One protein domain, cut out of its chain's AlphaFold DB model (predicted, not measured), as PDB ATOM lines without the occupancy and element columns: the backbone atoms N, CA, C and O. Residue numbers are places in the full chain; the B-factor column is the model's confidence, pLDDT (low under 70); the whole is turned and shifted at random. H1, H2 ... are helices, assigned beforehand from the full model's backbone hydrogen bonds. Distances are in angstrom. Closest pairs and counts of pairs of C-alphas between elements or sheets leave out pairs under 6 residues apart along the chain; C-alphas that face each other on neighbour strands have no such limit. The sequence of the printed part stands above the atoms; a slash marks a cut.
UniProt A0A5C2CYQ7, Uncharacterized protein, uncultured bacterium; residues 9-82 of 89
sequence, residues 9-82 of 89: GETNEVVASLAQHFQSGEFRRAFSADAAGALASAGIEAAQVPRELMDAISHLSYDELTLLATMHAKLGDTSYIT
ATOM      1  N   GLY A   9     -11.715 -22.316  31.804       58.75
ATOM      2  CA  GLY A   9     -10.954 -23.269  30.987       58.75
ATOM      3  C   GLY A   9     -11.592 -23.477  29.617       58.75
ATOM      4  O   GLY A   9     -10.951 -23.256  28.595       58.75
ATOM      5  N   GLU A  10     -12.892 -23.766  29.610       60.22
ATOM      6  CA  GLU A  10     -13.664 -24.099  28.405       60.22
ATOM      7  C   GLU A  10     -13.700 -22.938  27.397       60.22
ATOM      8  O   GLU A  10     -13.503 -23.125  26.198       60.22
ATOM      9  N   THR A  11     -13.870 -21.706  27.888       68.38
ATOM     10  CA  THR A  11     -13.879 -20.503  27.039       68.38
ATOM     11  C   THR A  11     -12.524 -20.281  26.358       68.38
ATOM     12  O   THR A  11     -12.462 -19.875  25.198       68.38
ATOM     13  N   ASN A  12     -11.422 -20.558  27.060       72.12
ATOM     14  CA  ASN A  12     -10.073 -20.378  26.528       72.12
ATOM     15  C   ASN A  12      -9.770 -21.400  25.421       72.12
ATOM     16  O   ASN A  12      -9.227 -21.047  24.376       72.12
ATOM     17  N   GLU A  13     -10.197 -22.651  25.604       79.56
ATOM     18  CA  GLU A  13     -10.045 -23.710  24.601       79.56
ATOM     19  C   GLU A  13     -10.850 -23.423  23.324       79.56
ATOM     20  O   GLU A  13     -10.337 -23.603  22.217       79.56
ATOM     21  N   VAL A  14     -12.071 -22.895  23.452       82.44
ATOM     22  CA  VAL A  14     -12.909 -22.498  22.307       82.44
ATOM     23  C   VAL A  14     -12.276 -21.345  21.528       82.44
ATOM     24  O   VAL A  14     -12.225 -21.386  20.298       82.44
ATOM     25  N   VAL A  15     -11.747 -20.331  22.220       83.25
ATOM     26  CA  VAL A  15     -11.065 -19.196  21.577       83.25
ATOM     27  C   VAL A  15      -9.770 -19.644  20.894       83.25
ATOM     28  O   VAL A  15      -9.495 -19.213  19.773       83.25
ATOM     29  N   ALA A  16      -9.003 -20.540  21.518       83.19
ATOM     30  CA  ALA A  16      -7.802 -21.113  20.917       83.19
ATOM     31  C   ALA A  16      -8.131 -21.922  19.653       83.19
ATOM     32  O   ALA A  16      -7.500 -21.719  18.615       83.19
ATOM     33  N   SER A  17      -9.159 -22.773  19.711       84.69
ATOM     34  CA  SER A  17      -9.649 -23.531  18.555       84.69
ATOM     35  C   SER A  17     -10.108 -22.599  17.427       84.69
ATOM     36  O   SER A  17      -9.673 -22.728  16.282       84.69
ATOM     37  N   LEU A  18     -10.896 -21.570  17.753       85.69
ATOM     38  CA  LEU A  18     -11.342 -20.559  16.794       85.69
ATOM     39  C   LEU A  18     -10.155 -19.842  16.123       85.69
ATOM     40  O   LEU A  18     -10.139 -19.678  14.901       85.69
ATOM     41  N   ALA A  19      -9.130 -19.465  16.894       85.44
ATOM     42  CA  ALA A  19      -7.913 -18.856  16.364       85.44
ATOM     43  C   ALA A  19      -7.151 -19.796  15.410       85.44
ATOM     44  O   ALA A  19      -6.607 -19.334  14.404       85.44
ATOM     45  N   GLN A  20      -7.143 -21.108  15.677       86.19
ATOM     46  CA  GLN A  20      -6.579 -22.106  14.764       86.19
ATOM     47  C   GLN A  20      -7.386 -22.209  13.465       86.19
ATOM     48  O   GLN A  20      -6.800 -22.208  12.382       86.19
ATOM     49  N   HIS A  21      -8.720 -22.213  13.537       88.75
ATOM     50  CA  HIS A  21      -9.572 -22.211  12.345       88.75
ATOM     51  C   HIS A  21      -9.345 -20.969  11.474       88.75
ATOM     52  O   HIS A  21      -9.276 -21.084  10.249       88.75
ATOM     53  N   PHE A  22      -9.114 -19.799  12.079       88.06
ATOM     54  CA  PHE A  22      -8.783 -18.570  11.352       88.06
ATOM     55  C   PHE A  22      -7.442 -18.604  10.602       88.06
ATOM     56  O   PHE A  22      -7.227 -17.774   9.716       88.06
ATOM     57  N   GLN A  23      -6.560 -19.573  10.866       86.06
ATOM     58  CA  GLN A  23      -5.375 -19.789  10.027       86.06
ATOM     59  C   GLN A  23      -5.745 -20.334   8.637       86.06
ATOM     60  O   GLN A  23      -5.019 -20.107   7.665       86.06
ATOM     61  N   SER A  24      -6.901 -20.991   8.502       89.94
ATOM     62  CA  SER A  24      -7.405 -21.464   7.215       89.94
ATOM     63  C   SER A  24      -7.995 -20.317   6.389       89.94
ATOM     64  O   SER A  24      -8.837 -19.539   6.842       89.94
ATOM     65  N   GLY A  25      -7.552 -20.193   5.135       88.19
ATOM     66  CA  GLY A  25      -8.140 -19.252   4.173       88.19
ATOM     67  C   GLY A  25      -9.606 -19.565   3.864       88.19
ATOM     68  O   GLY A  25     -10.425 -18.653   3.779       88.19
ATOM     69  N   GLU A  26      -9.959 -20.849   3.765       89.94
ATOM     70  CA  GLU A  26     -11.336 -21.265   3.474       89.94
ATOM     71  C   GLU A  26     -12.287 -20.932   4.621       89.94
ATOM     72  O   GLU A  26     -13.374 -20.411   4.379       89.94
ATOM     73  N   PHE A  27     -11.850 -21.141   5.867       91.19
ATOM     74  CA  PHE A  27     -12.645 -20.781   7.037       91.19
ATOM     75  C   PHE A  27     -12.891 -19.275   7.105       91.19
ATOM     76  O   PHE A  27     -14.029 -18.860   7.272       91.19
ATOM     77  N   ARG A  28     -11.861 -18.442   6.893       92.62
ATOM     78  CA  ARG A  28     -12.016 -16.975   6.833       92.62
ATOM     79  C   ARG A  28     -13.027 -16.547   5.776       92.62
ATOM     80  O   ARG A  28     -13.852 -15.673   6.028       92.62
ATOM     81  N   ARG A  29     -12.978 -17.175   4.600       91.25
ATOM     82  CA  ARG A  29     -13.905 -16.886   3.505       91.25
ATOM     83  C   ARG A  29     -15.335 -17.278   3.865       91.25
ATOM     84  O   ARG A  29     -16.234 -16.459   3.693       91.25
ATOM     85  N   ALA A  30     -15.533 -18.483   4.396       91.81
ATOM     86  CA  ALA A  30     -16.833 -18.947   4.867       91.81
ATOM     87  C   ALA A  30     -17.370 -18.052   5.992       91.81
ATOM     88  O   ALA A  30     -18.511 -17.618   5.923       91.81
ATOM     89  N   PHE A  31     -16.528 -17.695   6.964       92.25
ATOM     90  CA  PHE A  31     -16.889 -16.856   8.105       92.25
ATOM     91  C   PHE A  31     -17.303 -15.444   7.684       92.25
ATOM     92  O   PHE A  31     -18.307 -14.933   8.165       92.25
ATOM     93  N   SER A  32     -16.582 -14.831   6.738       91.31
ATOM     94  CA  SER A  32     -16.939 -13.508   6.201       91.31
ATOM     95  C   SER A  32     -18.255 -13.495   5.411       91.31
ATOM     96  O   SER A  32     -18.867 -12.443   5.258       91.31
ATOM     97  N   ALA A  33     -18.679 -14.649   4.883       90.62
ATOM     98  CA  ALA A  33     -19.933 -14.789   4.148       90.62
ATOM     99  C   ALA A  33     -21.102 -15.164   5.071       90.62
ATOM    100  O   ALA A  33     -22.200 -14.638   4.913       90.62
ATOM    101  N   ASP A  34     -20.858 -16.073   6.017       89.44
ATOM    102  CA  ASP A  34     -21.808 -16.531   7.024       89.44
ATOM    103  C   ASP A  34     -21.064 -17.026   8.279       89.44
ATOM    104  O   ASP A  34     -20.622 -18.176   8.368       89.44
ATOM    105  N   ALA A  35     -20.918 -16.147   9.272       88.19
ATOM    106  CA  ALA A  35     -20.184 -16.448  10.501       88.19
ATOM    107  C   ALA A  35     -20.794 -17.635  11.267       88.19
ATOM    108  O   ALA A  35     -20.067 -18.502  11.750       88.19
ATOM    109  N   ALA A  36     -22.127 -17.712  11.344       87.56
ATOM    110  CA  ALA A  36     -22.822 -18.767  12.077       87.56
ATOM    111  C   ALA A  36     -22.613 -20.153  11.440       87.56
ATOM    112  O   ALA A  36     -22.280 -21.108  12.146       87.56
ATOM    113  N   GLY A  37     -22.752 -20.274  10.118       89.44
ATOM    114  CA  GLY A  37     -22.518 -21.522   9.394       89.44
ATOM    115  C   GLY A  37     -21.048 -21.926   9.356       89.44
ATOM    116  O   GLY A  37     -20.746 -23.120   9.429       89.44
ATOM    117  N   ALA A  38     -20.121 -20.965   9.316       90.94
ATOM    118  CA  ALA A  38     -18.692 -21.252   9.423       90.94
ATOM    119  C   ALA A  38     -18.336 -21.856  10.789       90.94
ATOM    120  O   ALA A  38     -17.672 -22.890  10.842       90.94
ATOM    121  N   LEU A  39     -18.834 -21.267  11.881       89.69
ATOM    122  CA  LEU A  39     -18.653 -21.797  13.237       89.69
ATOM    123  C   LEU A  39     -19.256 -23.196  13.379       89.69
ATOM    124  O   LEU A  39     -18.569 -24.112  13.828       89.69
ATOM    125  N   ALA A  40     -20.488 -23.393  12.903       88.94
ATOM    126  CA  ALA A  40     -21.141 -24.699  12.921       88.94
ATOM    127  C   ALA A  40     -20.356 -25.756  12.120       88.94
ATOM    128  O   ALA A  40     -20.220 -26.892  12.568       88.94
ATOM    129  N   SER A  41     -19.781 -25.380  10.973       87.56
ATOM    130  CA  SER A  41     -18.937 -26.268  10.154       87.56
ATOM    131  C   SER A  41     -17.616 -26.633  10.839       87.56
ATOM    132  O   SER A  41     -17.064 -27.699  10.578       87.56
ATOM    133  N   ALA A  42     -17.122 -25.768  11.726       85.69
ATOM    134  CA  ALA A  42     -15.979 -26.036  12.595       85.69
ATOM    135  C   ALA A  42     -16.357 -26.788  13.887       85.69
ATOM    136  O   ALA A  42     -15.480 -27.102  14.685       85.69
ATOM    137  N   GLY A  43     -17.642 -27.088  14.107       86.94
ATOM    138  CA  GLY A  43     -18.124 -27.714  15.339       86.94
ATOM    139  C   GLY A  43     -18.094 -26.783  16.555       86.94
ATOM    140  O   GLY A  43     -18.118 -27.268  17.682       86.94
ATOM    141  N   ILE A  44     -18.029 -25.467  16.339       87.50
ATOM    142  CA  ILE A  44     -18.033 -24.450  17.392       87.50
ATOM    143  C   ILE A  44     -19.448 -23.891  17.513       87.50
ATOM    144  O   ILE A  44     -19.996 -23.339  16.556       87.50
ATOM    145  N   GLU A  45     -20.046 -23.986  18.698       85.19
ATOM    146  CA  GLU A  45     -21.326 -23.336  18.950       85.19
ATOM    147  C   GLU A  45     -21.109 -21.850  19.245       85.19
ATOM    148  O   GLU A  45     -20.300 -21.477  20.095       85.19
ATOM    149  N   ALA A  46     -21.873 -20.968  18.597       79.75
ATOM    150  CA  ALA A  46     -21.750 -19.523  18.812       79.75
ATOM    151  C   ALA A  46     -21.974 -19.110  20.283       79.75
ATOM    152  O   ALA A  46     -21.422 -18.107  20.724       79.75
ATOM    153  N   ALA A  47     -22.741 -19.897  21.049       83.38
ATOM    154  CA  ALA A  47     -22.959 -19.688  22.482       83.38
ATOM    155  C   ALA A  47     -21.696 -19.907  23.338       83.38
ATOM    156  O   ALA A  47     -21.624 -19.395  24.452       83.38
ATOM    157  N   GLN A  48     -20.716 -20.657  22.826       83.31
ATOM    158  CA  GLN A  48     -19.438 -20.914  23.494       83.31
ATOM    159  C   GLN A  48     -18.412 -19.806  23.229       83.31
ATOM    160  O   GLN A  48     -17.427 -19.683  23.956       83.31
ATOM    161  N   VAL A  49     -18.625 -18.996  22.191       83.31
ATOM    162  CA  VAL A  49     -17.741 -17.881  21.861       83.31
ATOM    163  C   VAL A  49     -18.151 -16.656  22.685       83.31
ATOM    164  O   VAL A  49     -19.332 -16.294  22.699       83.31
ATOM    165  N   PRO A  50     -17.206 -15.964  23.350       84.94
ATOM    166  CA  PRO A  50     -17.501 -14.724  24.054       84.94
ATOM    167  C   PRO A  50     -18.199 -13.718  23.140       84.94
ATOM    168  O   PRO A  50     -17.733 -13.438  22.035       84.94
ATOM    169  N   ARG A  51     -19.301 -13.134  23.616       85.31
ATOM    170  CA  ARG A  51     -20.113 -12.218  22.807       85.31
ATOM    171  C   ARG A  51     -19.320 -11.010  22.309       85.31
ATOM    172  O   ARG A  51     -19.492 -10.623  21.163       85.31
ATOM    173  N   GLU A  52     -18.437 -10.461  23.145       85.81
ATOM    174  CA  GLU A  52     -17.551  -9.349  22.766       85.81
ATOM    175  C   GLU A  52     -16.587  -9.736  21.639       85.81
ATOM    176  O   GLU A  52     -16.378  -8.958  20.712       85.81
ATOM    177  N   LEU A  53     -16.041 -10.958  21.680       85.31
ATOM    178  CA  LEU A  53     -15.181 -11.464  20.614       85.31
ATOM    179  C   LEU A  53     -15.976 -11.627  19.321       85.31
ATOM    180  O   LEU A  53     -15.509 -11.194  18.273       85.31
ATOM    181  N   MET A  54     -17.169 -12.222  19.403       87.38
ATOM    182  CA  MET A  54     -18.037 -12.410  18.243       87.38
ATOM    183  C   MET A  54     -18.395 -11.077  17.586       87.38
ATOM    184  O   MET A  54     -18.273 -10.956  16.375       87.38
ATOM    185  N   ASP A  55     -18.777 -10.077  18.379       88.94
ATOM    186  CA  ASP A  55     -19.138  -8.740  17.897       88.94
ATOM    187  C   ASP A  55     -17.956  -8.041  17.202       88.94
ATOM    188  O   ASP A  55     -18.114  -7.439  16.137       88.94
ATOM    189  N   ALA A  56     -16.744  -8.203  17.746       86.81
ATOM    190  CA  ALA A  56     -15.524  -7.649  17.165       86.81
ATOM    191  C   ALA A  56     -15.145  -8.292  15.820       86.81
ATOM    192  O   ALA A  56     -14.605  -7.604  14.955       86.81
ATOM    193  N   ILE A  57     -15.403  -9.593  15.636       87.50
ATOM    194  CA  ILE A  57     -14.980 -10.330  14.433       87.50
ATOM    195  C   ILE A  57     -16.081 -10.489  13.379       87.50
ATOM    196  O   ILE A  57     -15.760 -10.654  12.205       87.50
ATOM    197  N   SER A  58     -17.365 -10.432  13.751       86.75
ATOM    198  CA  SER A  58     -18.492 -10.676  12.834       86.75
ATOM    199  C   SER A  58     -18.641  -9.613  11.750       86.75
ATOM    200  O   SER A  58     -19.251  -9.868  10.717       86.75
ATOM    201  N   HIS A  59     -18.106  -8.418  11.993       87.38
ATOM    202  CA  HIS A  59     -18.156  -7.288  11.067       87.38
ATOM    203  C   HIS A  59     -16.922  -7.202  10.159       87.38
ATOM    204  O   HIS A  59     -16.871  -6.338   9.285       87.38
ATOM    205  N   LEU A  60     -15.926  -8.070  10.368       89.50
ATOM    206  CA  LEU A  60     -14.668  -8.025   9.635       89.50
ATOM    207  C   LEU A  60     -14.808  -8.667   8.255       89.50
ATOM    208  O   LEU A  60     -15.353  -9.760   8.090       89.50
ATOM    209  N   SER A  61     -14.241  -7.998   7.260       91.19
ATOM    210  CA  SER A  61     -14.077  -8.544   5.918       91.19
ATOM    211  C   SER A  61     -13.039  -9.672   5.881       91.19
ATOM    212  O   SER A  61     -12.217  -9.842   6.782       91.19
ATOM    213  N   TYR A  62     -13.032 -10.436   4.786       89.00
ATOM    214  CA  TYR A  62     -12.027 -11.474   4.550       89.00
ATOM    215  C   TYR A  62     -10.583 -10.952   4.665       89.00
ATOM    216  O   TYR A  62      -9.730 -11.621   5.255       89.00
ATOM    217  N   ASP A  63     -10.301  -9.765   4.121       90.12
ATOM    218  CA  ASP A  63      -8.976  -9.142   4.180       90.12
ATOM    219  C   ASP A  63      -8.590  -8.756   5.614       90.12
ATOM    220  O   ASP A  63      -7.466  -9.020   6.045       90.12
ATOM    221  N   GLU A  64      -9.530  -8.220   6.396       91.69
ATOM    222  CA  GLU A  64      -9.308  -7.880   7.808       91.69
ATOM    223  C   GLU A  64      -9.081  -9.130   8.667       91.69
ATOM    224  O   GLU A  64      -8.139  -9.177   9.462       91.69
ATOM    225  N   LEU A  65      -9.868 -10.188   8.452       89.50
ATOM    226  CA  LEU A  65      -9.659 -11.492   9.088       89.50
ATOM    227  C   LEU A  65      -8.312 -12.108   8.683       89.50
ATOM    228  O   LEU A  65      -7.638 -12.758   9.487       89.50
ATOM    229  N   THR A  66      -7.887 -11.894   7.438       89.75
ATOM    230  CA  THR A  66      -6.586 -12.357   6.945       89.75
ATOM    231  C   THR A  66      -5.438 -11.622   7.620       89.75
ATOM    232  O   THR A  66      -4.457 -12.255   8.030       89.75
ATOM    233  N   LEU A  67      -5.575 -10.308   7.788       89.81
ATOM    234  CA  LEU A  67      -4.612  -9.483   8.501       89.81
ATOM    235  C   LEU A  67      -4.509  -9.900   9.970       89.81
ATOM    236  O   LEU A  67      -3.398 -10.116  10.451       89.81
ATOM    237  N   LEU A  68      -5.643 -10.096  10.651       87.81
ATOM    238  CA  LEU A  68      -5.699 -10.544  12.044       87.81
ATOM    239  C   LEU A  68      -4.985 -11.890  12.234       87.81
ATOM    240  O   LEU A  68      -4.118 -12.017  13.097       87.81
ATOM    241  N   ALA A  69      -5.284 -12.877  11.386       85.62
ATOM    242  CA  ALA A  69      -4.636 -14.187  11.430       85.62
ATOM    243  C   ALA A  69      -3.119 -14.095  11.181       85.62
ATOM    244  O   ALA A  69      -2.331 -14.773  11.839       85.62
ATOM    245  N   THR A  70      -2.695 -13.218  10.265       86.19
ATOM    246  CA  THR A  70      -1.274 -12.979   9.969       86.19
ATOM    247  C   THR A  70      -0.561 -12.303  11.140       86.19
ATOM    248  O   THR A  70       0.559 -12.682  11.482       86.19
ATOM    249  N   MET A  71      -1.197 -11.317  11.779       85.12
ATOM    250  CA  MET A  71      -0.674 -10.671  12.985       85.12
ATOM    251  C   MET A  71      -0.568 -11.660  14.142       85.12
ATOM    252  O   MET A  71       0.473 -11.706  14.788       85.12
ATOM    253  N   HIS A  72      -1.591 -12.487  14.363       81.75
ATOM    254  CA  HIS A  72      -1.570 -13.539  15.377       81.75
ATOM    255  C   HIS A  72      -0.429 -14.534  15.132       81.75
ATOM    256  O   HIS A  72       0.317 -14.842  16.055       81.75
ATOM    257  N   ALA A  73      -0.225 -14.969  13.884       78.38
ATOM    258  CA  ALA A  73       0.901 -15.828  13.525       78.38
ATOM    259  C   ALA A  73       2.256 -15.156  13.814       78.38
ATOM    260  O   ALA A  73       3.120 -15.768  14.431       78.38
ATOM    261  N   LYS A  74       2.430 -13.880  13.442       81.56
ATOM    262  CA  LYS A  74       3.671 -13.126  13.700       81.56
ATOM    263  C   LYS A  74       3.921 -12.867  15.191       81.56
ATOM    264  O   LYS A  74       5.054 -12.982  15.646       81.56
ATOM    265  N   LEU A  75       2.891 -12.520  15.961       73.19
ATOM    266  CA  LEU A  75       2.994 -12.269  17.406       73.19
ATOM    267  C   LEU A  75       3.213 -13.567  18.193       73.19
ATOM    268  O   LEU A  75       4.013 -13.588  19.129       73.19
ATOM    269  N   GLY A  76       2.558 -14.656  17.781       62.47
ATOM    270  CA  GLY A  76       2.793 -15.997  18.313       62.47
ATOM    271  C   GLY A  76       4.229 -16.467  18.070       62.47
ATOM    272  O   GLY A  76       4.866 -16.974  18.989       62.47
ATOM    273  N   ASP A  77       4.776 -16.197  16.883       58.53
ATOM    274  CA  ASP A  77       6.178 -16.477  16.534       58.53
ATOM    275  C   ASP A  77       7.163 -15.627  17.357       58.53
ATOM    276  O   ASP A  77       8.199 -16.107  17.810       58.53
ATOM    277  N   THR A  78       6.789 -14.386  17.685       49.25
ATOM    278  CA  THR A  78       7.622 -13.505  18.521       49.25
ATOM    279  C   THR A  78       7.763 -14.027  19.958       49.25
ATOM    280  O   THR A  78       8.776 -13.765  20.603       49.25
ATOM    281  N   SER A  79       6.817 -14.838  20.453       44.69
ATOM    282  CA  SER A  79       6.952 -15.512  21.757       44.69
ATOM    283  C   SER A  79       7.993 -16.644  21.751       44.69
ATOM    284  O   SER A  79       8.424 -17.073  22.818       44.69
ATOM    285  N   TYR A  80       8.453 -17.085  20.572       44.06
ATOM    286  CA  TYR A  80       9.614 -17.968  20.410       44.06
ATOM    287  C   TYR A  80      10.945 -17.193  20.394       44.06
ATOM    288  O   TYR A  80      11.995 -17.744  20.707       44.06
ATOM    289  N   ILE A  81      10.919 -15.890  20.089       44.84
ATOM    290  CA  ILE A  81      12.127 -15.049  20.012       44.84
ATOM    291  C   ILE A  81      12.603 -14.615  21.414       44.84
ATOM    292  O   ILE A  81      13.778 -14.307  21.609       44.84
ATOM    293  N   THR A  82      11.736 -14.658  22.429       46.00
ATOM    294  CA  THR A  82      12.086 -14.338  23.827       46.00
ATOM    295  C   THR A  82      12.460 -15.550  24.686       46.00
ATOM    296  O   THR A  82      12.727 -15.390  25.877       46.00
TER     297      THR A  82
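Overview. This is residues 9 to 82 of the 89 residues of an uncharacterized protein of uncultured bacterium (UniProt A0A5C2CYQ7). H2 crosses the last ends of H1 and H4, H3 folds back, and H5 is an arm, residues 74 to 82 sticking out. The 74 printed residues include helices H1 to H5: all helix. It is compact, radius of gyration of the C-alphas 12.3 A, spans 37 by 30 by 20 A.

Arrangement. H1, residues 9 to 21, and H4, residues 51 to 58, are close to but not clearly touching H2, residues 25 to 33, closest C-alphas 21 and 27, 6.3 A, and 58 and 32, 7.4 A. H2 touches H3, residues 35 to 41, closest C-alphas 31 and 38, 4.9 A. H5, residues 62 to 81, touches H2 with 62 to 66 alone, closest C-alphas 62 and 32, 5.6 A. Every O i to N i+4 pair in H1 to H4 is within hydrogen-bond range, 14 of 16 in H5.

Along the chain. H5 measures 28.9 A; C-alpha 9 is at (-10.954, -23.269, 30.987), C-alpha 81 at (12.127, -15.049, 20.012).

Size, cuts and confidence. Residues 9 to 11 and 76 to 82 have pLDDT under 70.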